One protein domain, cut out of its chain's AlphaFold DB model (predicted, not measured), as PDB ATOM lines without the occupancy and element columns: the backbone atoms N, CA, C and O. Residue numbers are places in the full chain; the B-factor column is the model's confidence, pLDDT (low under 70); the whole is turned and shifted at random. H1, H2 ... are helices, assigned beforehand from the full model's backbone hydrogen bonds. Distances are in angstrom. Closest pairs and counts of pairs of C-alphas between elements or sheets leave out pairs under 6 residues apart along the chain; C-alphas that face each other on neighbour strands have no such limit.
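This is residues 58 to 94 and 207 to 242 of the 242 residues of an uncharacterized protein of Hondaea fermentalgiana (UniProt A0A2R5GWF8). What shape do these atoms make? Three helices, H2, H4 and H3, stand side by side in a row with H4 in the middle, and H1 lies across the first part of H2. What is it made of, and how large is it? The 73 printed residues include four named helices, H1, H2, H3 and H4 along the chain, and no named strand; the class is all helix. The whole is compact, with a radius of gyration of the C-alphas of 12.3 A and spans of 35 by 24 by 21 A.

What touches the longest helix, H2, residues 76 to 91? H4, residues 228 to 237, touches residues 76 to 83 of H2 alone, at a shallow tilt of 28 degrees, opposite ways; the closest C-alphas, of His 76 and Thr 237, are 5.1 A apart. H1, residues 64 to 72, touches residues 78 to 82 of H2 alone, at a steep tilt of 53 degrees, opposite ways; the closest C-alphas, of Ser 71 and Thr 79, are 4.7 A apart. Where is H3, residues 208 to 222? It forms a helical hairpin with H4, at a steep tilt of 43 degrees, opposite ways; the closest C-alphas, of Gly 216 and Arg 232, are 4.2 A apart. H3 is apart from both H1 and H2. How do H1 and H4 stand? They are close but not clearly touching: their closest C-alphas, of Ser 71 and Glu 233, are 8.0 A apart. What do the tilts and the backbones show? Of the three pairs that touch, 1 is at a shallow tilt, and the helix packing is only just mostly crossed. In H1, H2, H3 and H4 every O i to N i+4 pair is within hydrogen-bond range.

Where do the longer helices run? H2 goes from C-alpha 76 at (169.270, 237.131, 331.270) to C-alpha 91, 22.0 A. H3 goes from C-alpha 208 to C-alpha 222 at (180.447, 231.445, 347.005), 20.6 A. And the two shorter ones? H1 begins at C-alpha 64, (173.315, 225.187, 323.240), and measures 12.4 A to C-alpha 72. H4 measures 14.2 A and ends at C-alpha 237, (172.604, 240.220, 333.608).

Where is the chain cut, and what links the helices? Residues 95 to 206 are not printed, and C-alphas 94 and 207 are 37.4 A apart across this cut, in the link from H2 to H3. The links from H1 to H2 and from H3 to H4 are tight, with 3 and 5 residues. How far does the printed part reach? The two C-alphas farthest apart, of Gln 92 and Tyr 207, are 37.4 A apart. How confident is the model? The mean pLDDT of the printed part is 93.5; residues 207 to 208 and 241 to 242 are under 70.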
ATOM      1  N   LYS A  58     160.441 229.106 324.867       96.62
ATOM      2  CA  LYS A  58     161.165 229.175 326.145       96.62
ATOM      3  C   LYS A  58     162.645 228.898 325.924       96.62
ATOM      4  O   LYS A  58     162.985 227.985 325.182       96.62
ATOM      5  N   PHE A  59     163.514 229.584 326.670       97.38
ATOM      6  CA  PHE A  59     164.970 229.404 326.571       97.38
ATOM      7  C   PHE A  59     165.419 227.944 326.739       97.38
ATOM      8  O   PHE A  59     166.301 227.496 326.021       97.38
ATOM      9  N   ARG A  60     164.749 227.158 327.592       96.81
ATOM     10  CA  ARG A  60     165.039 225.722 327.777       96.81
ATOM     11  C   ARG A  60     164.894 224.861 326.514       96.81
ATOM     12  O   ARG A  60     165.462 223.780 326.466       96.81
ATOM     13  N   GLN A  61     164.111 225.310 325.530       96.56
ATOM     14  CA  GLN A  61     163.894 224.603 324.261       96.56
ATOM     15  C   GLN A  61     164.978 224.922 323.224       96.56
ATOM     16  O   GLN A  61     165.071 224.232 322.216       96.56
ATOM     17  N   LEU A  62     165.789 225.958 323.453       96.81
ATOM     18  CA  LEU A  62     166.830 226.374 322.522       96.81
ATOM     19  C   LEU A  62     168.042 225.431 322.568       96.81
ATOM     20  O   LEU A  62     168.386 224.851 323.608       96.81
ATOM     21  N   GLY A  63     168.726 225.322 321.429       96.44
ATOM     22  CA  GLY A  63     170.022 224.653 321.328       96.44
ATOM     23  C   GLY A  63     171.107 225.360 322.151       96.44
ATOM     24  O   GLY A  63     170.981 226.534 322.497       96.44
ATOM     25  N   ASN A  64     172.187 224.638 322.471       96.56
ATOM     26  CA  ASN A  64     173.315 225.187 323.240       96.56
ATOM     27  C   ASN A  64     173.940 226.417 322.564       96.56
ATOM     28  O   ASN A  64     174.277 227.378 323.248       96.56
ATOM     29  N   GLU A  65     174.065 226.386 321.238       97.19
ATOM     30  CA  GLU A  65     174.654 227.466 320.442       97.19
ATOM     31  C   GLU A  65     173.814 228.748 320.508       97.19
ATOM     32  O   GLU A  65     174.322 229.790 320.910       97.19
ATOM     33  N   ALA A  66     172.502 228.646 320.268       96.88
ATOM     34  CA  ALA A  66     171.586 229.781 320.375       96.88
ATOM     35  C   ALA A  66     171.547 230.379 321.794       96.88
ATOM     36  O   ALA A  66     171.482 231.593 321.965       96.88
ATOM     37  N   ILE A  67     171.607 229.546 322.840       97.69
ATOM     38  CA  ILE A  67     171.681 230.032 324.228       97.69
ATOM     39  C   ILE A  67     172.994 230.761 324.490       97.69
ATOM     40  O   ILE A  67     172.990 231.791 325.163       97.69
ATOM     41  N   PHE A  68     174.107 230.234 323.983       97.25
ATOM     42  CA  PHE A  68     175.410 230.864 324.123       97.25
ATOM     43  C   PHE A  68     175.421 232.244 323.454       97.25
ATOM     44  O   PHE A  68     175.748 233.230 324.115       97.25
ATOM     45  N   GLU A  69     174.952 232.342 322.213       97.12
ATOM     46  CA  GLU A  69     174.831 233.606 321.483       97.12
ATOM     47  C   GLU A  69     173.921 234.609 322.213       97.12
ATOM     48  O   GLU A  69     174.329 235.732 322.516       97.12
ATOM     49  N   LEU A  70     172.717 234.192 322.618       97.25
ATOM     50  CA  LEU A  70     171.799 235.054 323.372       97.25
ATOM     51  C   LEU A  70     172.368 235.481 324.734       97.25
ATOM     52  O   LEU A  70     172.068 236.583 325.203       97.25
ATOM     53  N   SER A  71     173.189 234.638 325.371       96.62
ATOM     54  CA  SER A  71     173.873 234.988 326.620       96.62
ATOM     55  C   SER A  71     174.949 236.056 326.411       96.62
ATOM     56  O   SER A  71     175.043 236.971 327.227       96.62
ATOM     57  N   ILE A  72     175.676 236.019 325.285       95.75
ATOM     58  CA  ILE A  72     176.631 237.070 324.892       95.75
ATOM     59  C   ILE A  72     175.903 238.400 324.665       95.75
ATOM     60  O   ILE A  72     176.384 239.449 325.085       95.75
ATOM     61  N   HIS A  73     174.699 238.361 324.090       95.69
ATOM     62  CA  HIS A  73     173.832 239.535 323.956       95.69
ATOM     63  C   HIS A  73     173.202 240.012 325.279       95.69
ATOM     64  O   HIS A  73     172.351 240.904 325.275       95.69
ATOM     65  N   GLY A  74     173.577 239.422 326.417       93.06
ATOM     66  CA  GLY A  74     173.127 239.843 327.740       93.06
ATOM     67  C   GLY A  74     171.666 239.503 328.042       93.06
ATOM     68  O   GLY A  74     171.077 240.081 328.955       93.06
ATOM     69  N   LYS A  75     171.042 238.577 327.298       95.75
ATOM     70  CA  LYS A  75     169.671 238.142 327.594       95.75
ATOM     71  C   LYS A  75     169.674 237.253 328.836       95.75
ATOM     72  O   LYS A  75     169.984 236.066 328.757       95.75
ATOM     73  N   HIS A  76     169.244 237.809 329.970       95.38
ATOM     74  CA  HIS A  76     169.270 237.131 331.270       95.38
ATOM     75  C   HIS A  76     168.627 235.733 331.259       95.38
ATOM     76  O   HIS A  76     169.176 234.796 331.831       95.38
ATOM     77  N   GLY A  77     167.501 235.549 330.562       96.38
ATOM     78  CA  GLY A  77     166.851 234.236 330.456       96.38
ATOM     79  C   GLY A  77     167.727 233.161 329.796       96.38
ATOM     80  O   GLY A  77     167.698 232.007 330.227       96.38
ATOM     81  N   ALA A  78     168.547 233.538 328.810       97.81
ATOM     82  CA  ALA A  78     169.511 232.643 328.175       97.81
ATOM     83  C   ALA A  78     170.710 232.379 329.094       97.81
ATOM     84  O   ALA A  78     171.090 231.227 329.280       97.81
ATOM     85  N   THR A  79     171.253 233.412 329.743       97.50
ATOM     86  CA  THR A  79     172.351 233.267 330.713       97.50
ATOM     87  C   THR A  79     171.955 232.379 331.896       97.50
ATOM     88  O   THR A  79     172.730 231.527 332.329       97.50
ATOM     89  N   ARG A  80     170.712 232.507 332.372       97.69
ATOM     90  CA  ARG A  80     170.131 231.647 333.406       97.69
ATOM     91  C   ARG A  80     170.063 230.191 332.954       97.69
ATOM     92  O   ARG A  80     170.484 229.312 333.696       97.69
ATOM     93  N   GLU A  81     169.558 229.922 331.751       98.38
ATOM     94  CA  GLU A  81     169.495 228.555 331.212       98.38
ATOM     95  C   GLU A  81     170.899 227.971 330.971       98.38
ATOM     96  O   GLU A  81     171.138 226.803 331.274       98.38
ATOM     97  N   ARG A  82     171.856 228.783 330.505       98.12
ATOM     98  CA  ARG A  82     173.268 228.392 330.373       98.12
ATOM     99  C   ARG A  82     173.854 227.957 331.716       98.12
ATOM    100  O   ARG A  82     174.507 226.919 331.776       98.12
ATOM    101  N   LEU A  83     173.576 228.699 332.793       98.38
ATOM    102  CA  LEU A  83     173.989 228.332 334.149       98.38
ATOM    103  C   LEU A  83     173.306 227.044 334.639       98.38
ATOM    104  O   LEU A  83     173.966 226.206 335.246       98.38
ATOM    105  N   VAL A  84     172.018 226.835 334.338       98.56
ATOM    106  CA  VAL A  84     171.329 225.568 334.658       98.56
ATOM    107  C   VAL A  84     172.031 224.387 333.981       98.56
ATOM    108  O   VAL A  84     172.312 223.390 334.641       98.56
ATOM    109  N   ARG A  85     172.366 224.502 332.690       98.44
ATOM    110  CA  ARG A  85     173.074 223.443 331.946       98.44
ATOM    111  C   ARG A  85     174.482 223.198 332.481       98.44
ATOM    112  O   ARG A  85     174.920 222.050 332.525       98.44
ATOM    113  N   GLU A  86     175.162 224.248 332.933       98.44
ATOM    114  CA  GLU A  86     176.457 224.128 333.605       98.44
ATOM    115  C   GLU A  86     176.340 223.346 334.918       98.44
ATOM    116  O   GLU A  86     177.110 222.416 335.152       98.44
ATOM    117  N   ILE A  87     175.334 223.652 335.739       98.50
ATOM    118  CA  ILE A  87     175.069 222.930 336.988       98.50
ATOM    119  C   ILE A  87     174.721 221.468 336.705       98.50
ATOM    120  O   ILE A  87     175.277 220.589 337.352       98.50
ATOM    121  N   MET A  88     173.877 221.180 335.708       98.50
ATOM    122  CA  MET A  88     173.582 219.799 335.301       98.50
ATOM    123  C   MET A  88     174.850 219.045 334.880       98.50
ATOM    124  O   MET A  88     175.016 217.877 335.224       98.50
ATOM    125  N   ARG A  89     175.764 219.704 334.153       98.44
ATOM    126  CA  ARG A  89     177.039 219.119 333.714       98.44
ATOM    127  C   ARG A  89     177.978 218.831 334.885       98.44
ATOM    128  O   ARG A  89     178.598 217.772 334.907       98.44
ATOM    129  N   VAL A  90     178.114 219.765 335.823       98.31
ATOM    130  CA  VAL A  90     179.046 219.646 336.956       98.31
ATOM    131  C   VAL A  90     178.494 218.714 338.036       98.31
ATOM    132  O   VAL A  90     179.200 217.813 338.480       98.31
ATOM    133  N   ASP A  91     177.223 218.876 338.408       98.06
ATOM    134  CA  ASP A  91     176.586 218.141 339.507       98.06
ATOM    135  C   ASP A  91     175.922 216.826 339.048       98.06
ATOM    136  O   ASP A  91     175.445 216.066 339.889       98.06
ATOM    137  N   GLN A  92     175.881 216.547 337.736       98.25
ATOM    138  CA  GLN A  92     175.263 215.349 337.139       98.25
ATOM    139  C   GLN A  92     173.817 215.121 337.620       98.25
ATOM    140  O   GLN A  92     173.420 214.006 337.953       98.25
ATOM    141  N   CYS A  93     173.031 216.199 337.683       98.12
ATOM    142  CA  CYS A  93     171.674 216.196 338.222       98.12
ATOM    143  C   CYS A  93     170.612 216.563 337.175       98.12
ATOM    144  O   CYS A  93     170.908 217.113 336.109       98.12
ATOM    145  N   ASP A  94     169.351 216.273 337.501       98.38
ATOM    146  CA  ASP A  94     168.212 216.625 336.658       98.38
ATOM    147  C   ASP A  94     167.987 218.138 336.585       98.38
ATOM    148  O   ASP A  94     168.262 218.898 337.518       98.38
ATOM    149  N   TYR A 207     177.140 253.536 338.701       53.81
ATOM    150  CA  TYR A 207     177.980 252.603 339.472       53.81
ATOM    151  C   TYR A 207     177.674 251.124 339.200       53.81
ATOM    152  O   TYR A 207     178.227 250.238 339.855       53.81
ATOM    153  N   SER A 208     176.825 250.842 338.209       67.12
ATOM    154  CA  SER A 208     176.355 249.486 337.918       67.12
ATOM    155  C   SER A 208     177.490 248.574 337.473       67.12
ATOM    156  O   SER A 208     177.578 247.457 337.956       67.12
ATOM    157  N   SER A 209     178.453 249.038 336.669       82.19
ATOM    158  CA  SER A 209     179.552 248.173 336.211       82.19
ATOM    159  C   SER A 209     180.426 247.659 337.361       82.19
ATOM    160  O   SER A 209     180.681 246.459 337.448       82.19
ATOM    161  N   LYS A 210     180.837 248.538 338.286       85.44
ATOM    162  CA  LYS A 210     181.641 248.157 339.459       85.44
ATOM    163  C   LYS A 210     180.847 247.292 340.433       85.44
ATOM    164  O   LYS A 210     181.370 246.289 340.908       85.44
ATOM    165  N   ILE A 211     179.594 247.652 340.716       86.06
ATOM    166  CA  ILE A 211     178.756 246.886 341.643       86.06
ATOM    167  C   ILE A 211     178.391 245.523 341.043       86.06
ATOM    168  O   ILE A 211     178.485 244.520 341.741       86.06
ATOM    169  N   ASN A 212     178.066 245.445 339.753       88.62
ATOM    170  CA  ASN A 212     177.785 244.186 339.062       88.62
ATOM    171  C   ASN A 212     179.036 243.304 338.977       88.62
ATOM    172  O   ASN A 212     178.939 242.101 339.206       88.62
ATOM    173  N   ALA A 213     180.217 243.882 338.728       91.94
ATOM    174  CA  ALA A 213     181.476 243.143 338.792       91.94
ATOM    175  C   ALA A 213     181.724 242.593 340.204       91.94
ATOM    176  O   ALA A 213     182.003 241.408 340.356       91.94
ATOM    177  N   MET A 214     181.535 243.415 341.243       91.50
ATOM    178  CA  MET A 214     181.667 242.989 342.637       91.50
ATOM    179  C   MET A 214     180.652 241.894 343.010       91.50
ATOM    180  O   MET A 214     181.016 240.934 343.689       91.50
ATOM    181  N   ARG A 215     179.397 242.003 342.551       91.25
ATOM    182  CA  ARG A 215     178.348 240.981 342.724       91.25
ATOM    183  C   ARG A 215     178.751 239.670 342.061       91.25
ATOM    184  O   ARG A 215     178.724 238.629 342.712       91.25
ATOM    185  N   GLY A 216     179.183 239.732 340.804       94.69
ATOM    186  CA  GLY A 216     179.654 238.567 340.063       94.69
ATOM    187  C   GLY A 216     180.853 237.901 340.733       94.69
ATOM    188  O   GLY A 216     180.844 236.689 340.936       94.69
ATOM    189  N   ASP A 217     181.841 238.684 341.168       96.50
ATOM    190  CA  ASP A 217     183.032 238.173 341.850       96.50
ATOM    191  C   ASP A 217     182.676 237.544 343.205       96.50
ATOM    192  O   ASP A 217     183.213 236.495 343.566       96.50
ATOM    193  N   ARG A 218     181.738 238.141 343.951       95.62
ATOM    194  CA  ARG A 218     181.213 237.570 345.198       95.62
ATOM    195  C   ARG A 218     180.505 236.241 344.945       95.62
ATOM    196  O   ARG A 218     180.775 235.282 345.664       95.62
ATOM    197  N   LEU A 219     179.630 236.168 343.942       96.38
ATOM    198  CA  LEU A 219     178.907 234.938 343.617       96.38
ATOM    199  C   LEU A 219     179.876 233.828 343.180       96.38
ATOM    200  O   LEU A 219     179.758 232.697 343.642       96.38
ATOM    201  N   CYS A 220     180.909 234.165 342.402       97.69
ATOM    202  CA  CYS A 220     181.974 233.229 342.026       97.69
ATOM    203  C   CYS A 220     182.767 232.699 343.232       97.69
ATOM    204  O   CYS A 220     183.208 231.553 343.216       97.69
ATOM    205  N   ARG A 221     182.967 233.512 344.282       97.81
ATOM    206  CA  ARG A 221     183.614 233.057 345.530       97.81
ATOM    207  C   ARG A 221     182.730 232.100 346.326       97.81
ATOM    208  O   ARG A 221     183.259 231.194 346.958       97.81
ATOM    209  N   LEU A 222     181.411 232.304 346.308       97.31
ATOM    210  CA  LEU A 222     180.447 231.445 347.005       97.31
ATOM    211  C   LEU A 222     180.233 230.107 346.292       97.31
ATOM    212  O   LEU A 222     180.003 229.098 346.954       97.31
ATOM    213  N   TYR A 223     180.348 230.087 344.963       97.81
ATOM    214  CA  TYR A 223     180.134 228.896 344.144       97.81
ATOM    215  C   TYR A 223     181.362 228.574 343.272       97.81
ATOM    216  O   TYR A 223     181.295 228.686 342.046       97.81
ATOM    217  N   PRO A 224     182.493 228.151 343.875       98.06
ATOM    218  CA  PRO A 224     183.754 227.941 343.159       98.06
ATOM    219  C   PRO A 224     183.768 226.704 342.248       98.06
ATOM    220  O   PRO A 224     184.676 226.573 341.433       98.06
ATOM    221  N   ASN A 225     182.792 225.799 342.387       98.12
ATOM    222  CA  ASN A 225     182.715 224.556 341.611       98.12
ATOM    223  C   ASN A 225     182.262 224.776 340.160       98.12
ATOM    224  O   ASN A 225     182.444 223.891 339.328       98.12
ATOM    225  N   TYR A 226     181.655 225.928 339.862       98.12
ATOM    226  CA  TYR A 226     181.151 226.254 338.530       98.12
ATOM    227  C   TYR A 226     182.104 227.171 337.777       98.12
ATOM    228  O   TYR A 226     182.894 227.916 338.363       98.12
ATOM    229  N   GLU A 227     181.979 227.156 336.456       98.12
ATOM    230  CA  GLU A 227     182.742 228.027 335.580       98.12
ATOM    231  C   GLU A 227     182.489 229.513 335.906       98.12
ATOM    232  O   GLU A 227     181.371 230.028 335.788       98.12
ATOM    233  N   LYS A 228     183.553 230.220 336.318       98.06
ATOM    234  CA  LYS A 228     183.474 231.597 336.839       98.06
ATOM    235  C   LYS A 228     182.870 232.567 335.830       98.06
ATOM    236  O   LYS A 228     182.124 233.459 336.220       98.06
ATOM    237  N   SER A 229     183.183 232.400 334.544       97.44
ATOM    238  CA  SER A 229     182.651 233.256 333.478       97.44
ATOM    239  C   SER A 229     181.119 233.194 333.411       97.44
ATOM    240  O   SER A 229     180.465 234.235 333.427       97.44
ATOM    241  N   ILE A 230     180.541 231.990 333.473       98.00
ATOM    242  CA  ILE A 230     179.088 231.762 333.420       98.00
ATOM    243  C   ILE A 230     178.391 232.328 334.663       98.00
ATOM    244  O   ILE A 230     177.385 233.028 334.550       98.00
ATOM    245  N   VAL A 231     178.935 232.060 335.855       97.94
ATOM    246  CA  VAL A 231     178.373 232.564 337.121       97.94
ATOM    247  C   VAL A 231     178.416 234.093 337.172       97.94
ATOM    248  O   VAL A 231     177.457 234.735 337.609       97.94
ATOM    249  N   ARG A 232     179.512 234.693 336.696       97.00
ATOM    250  CA  ARG A 232     179.681 236.148 336.643       97.00
ATOM    251  C   ARG A 232     178.700 236.796 335.669       97.00
ATOM    252  O   ARG A 232     178.040 237.759 336.044       97.00
ATOM    253  N   GLU A 233     178.566 236.264 334.456       96.06
ATOM    254  CA  GLU A 233     177.593 236.742 333.462       96.06
ATOM    255  C   GLU A 233     176.155 236.650 333.991       96.06
ATOM    256  O   GLU A 233     175.362 237.580 333.813       96.06
ATOM    257  N   PHE A 234     175.816 235.563 334.691       96.50
ATOM    258  CA  PHE A 234     174.506 235.404 335.323       96.50
ATOM    259  C   PHE A 234     174.227 236.518 336.338       96.50
ATOM    260  O   PHE A 234     173.189 237.170 336.255       96.50
ATOM    261  N   ALA A 235     175.176 236.792 337.235       95.00
ATOM    262  CA  ALA A 235     175.028 237.832 338.251       95.00
ATOM    263  C   ALA A 235     174.932 239.253 337.665       95.00
ATOM    264  O   ALA A 235     174.242 240.098 338.230       95.00
ATOM    265  N   ILE A 236     175.635 239.523 336.557       92.19
ATOM    266  CA  ILE A 236     175.652 240.839 335.898       92.19
ATOM    267  C   ILE A 236     174.354 241.100 335.125       92.19
ATOM    268  O   ILE A 236     173.878 242.232 335.106       92.19
ATOM    269  N   THR A 237     173.801 240.079 334.463       93.06
ATOM    270  CA  THR A 237     172.604 240.220 333.608       93.06
ATOM    271  C   THR A 237     171.290 240.270 334.386       93.06
ATOM    272  O   THR A 237     170.267 240.643 333.820       93.06
ATOM    273  N   ASP A 238     171.298 239.875 335.658       91.19
ATOM    274  CA  ASP A 238     170.120 239.880 336.524       91.19
ATOM    275  C   ASP A 238     169.649 241.313 336.821       91.19
ATOM    276  O   ASP A 238     170.410 242.162 337.305       91.19
ATOM    277  N   SER A 239     168.387 241.592 336.492       83.75
ATOM    278  CA  SER A 239     167.785 242.910 336.664       83.75
ATOM    279  C   SER A 239     167.479 243.186 338.131       83.75
ATOM    280  O   SER A 239     167.037 242.311 338.867       83.75
ATOM    281  N   TRP A 240     167.648 244.443 338.534       71.38
ATOM    282  CA  TRP A 240     167.461 244.885 339.917       71.38
ATOM    283  C   TRP A 240     165.987 244.965 340.340       71.38
ATOM    284  O   TRP A 240     165.693 244.902 341.530       71.38
ATOM    285  N   ASN A 241     165.074 245.088 339.375       60.31
ATOM    286  CA  ASN A 241     163.638 245.173 339.612       60.31
ATOM    287  C   ASN A 241     162.992 243.818 339.311       60.31
ATOM    288  O   ASN A 241     162.994 243.377 338.159       60.31
ATOM    289  N   ARG A 242     162.451 243.176 340.346       53.62
ATOM    290  CA  ARG A 242     161.523 242.047 340.242       53.62
ATOM    291  C   ARG A 242     160.187 242.410 340.847       53.62
ATOM    292  O   ARG A 242     160.200 243.183 341.829       53.62
TER     293      ARG A 242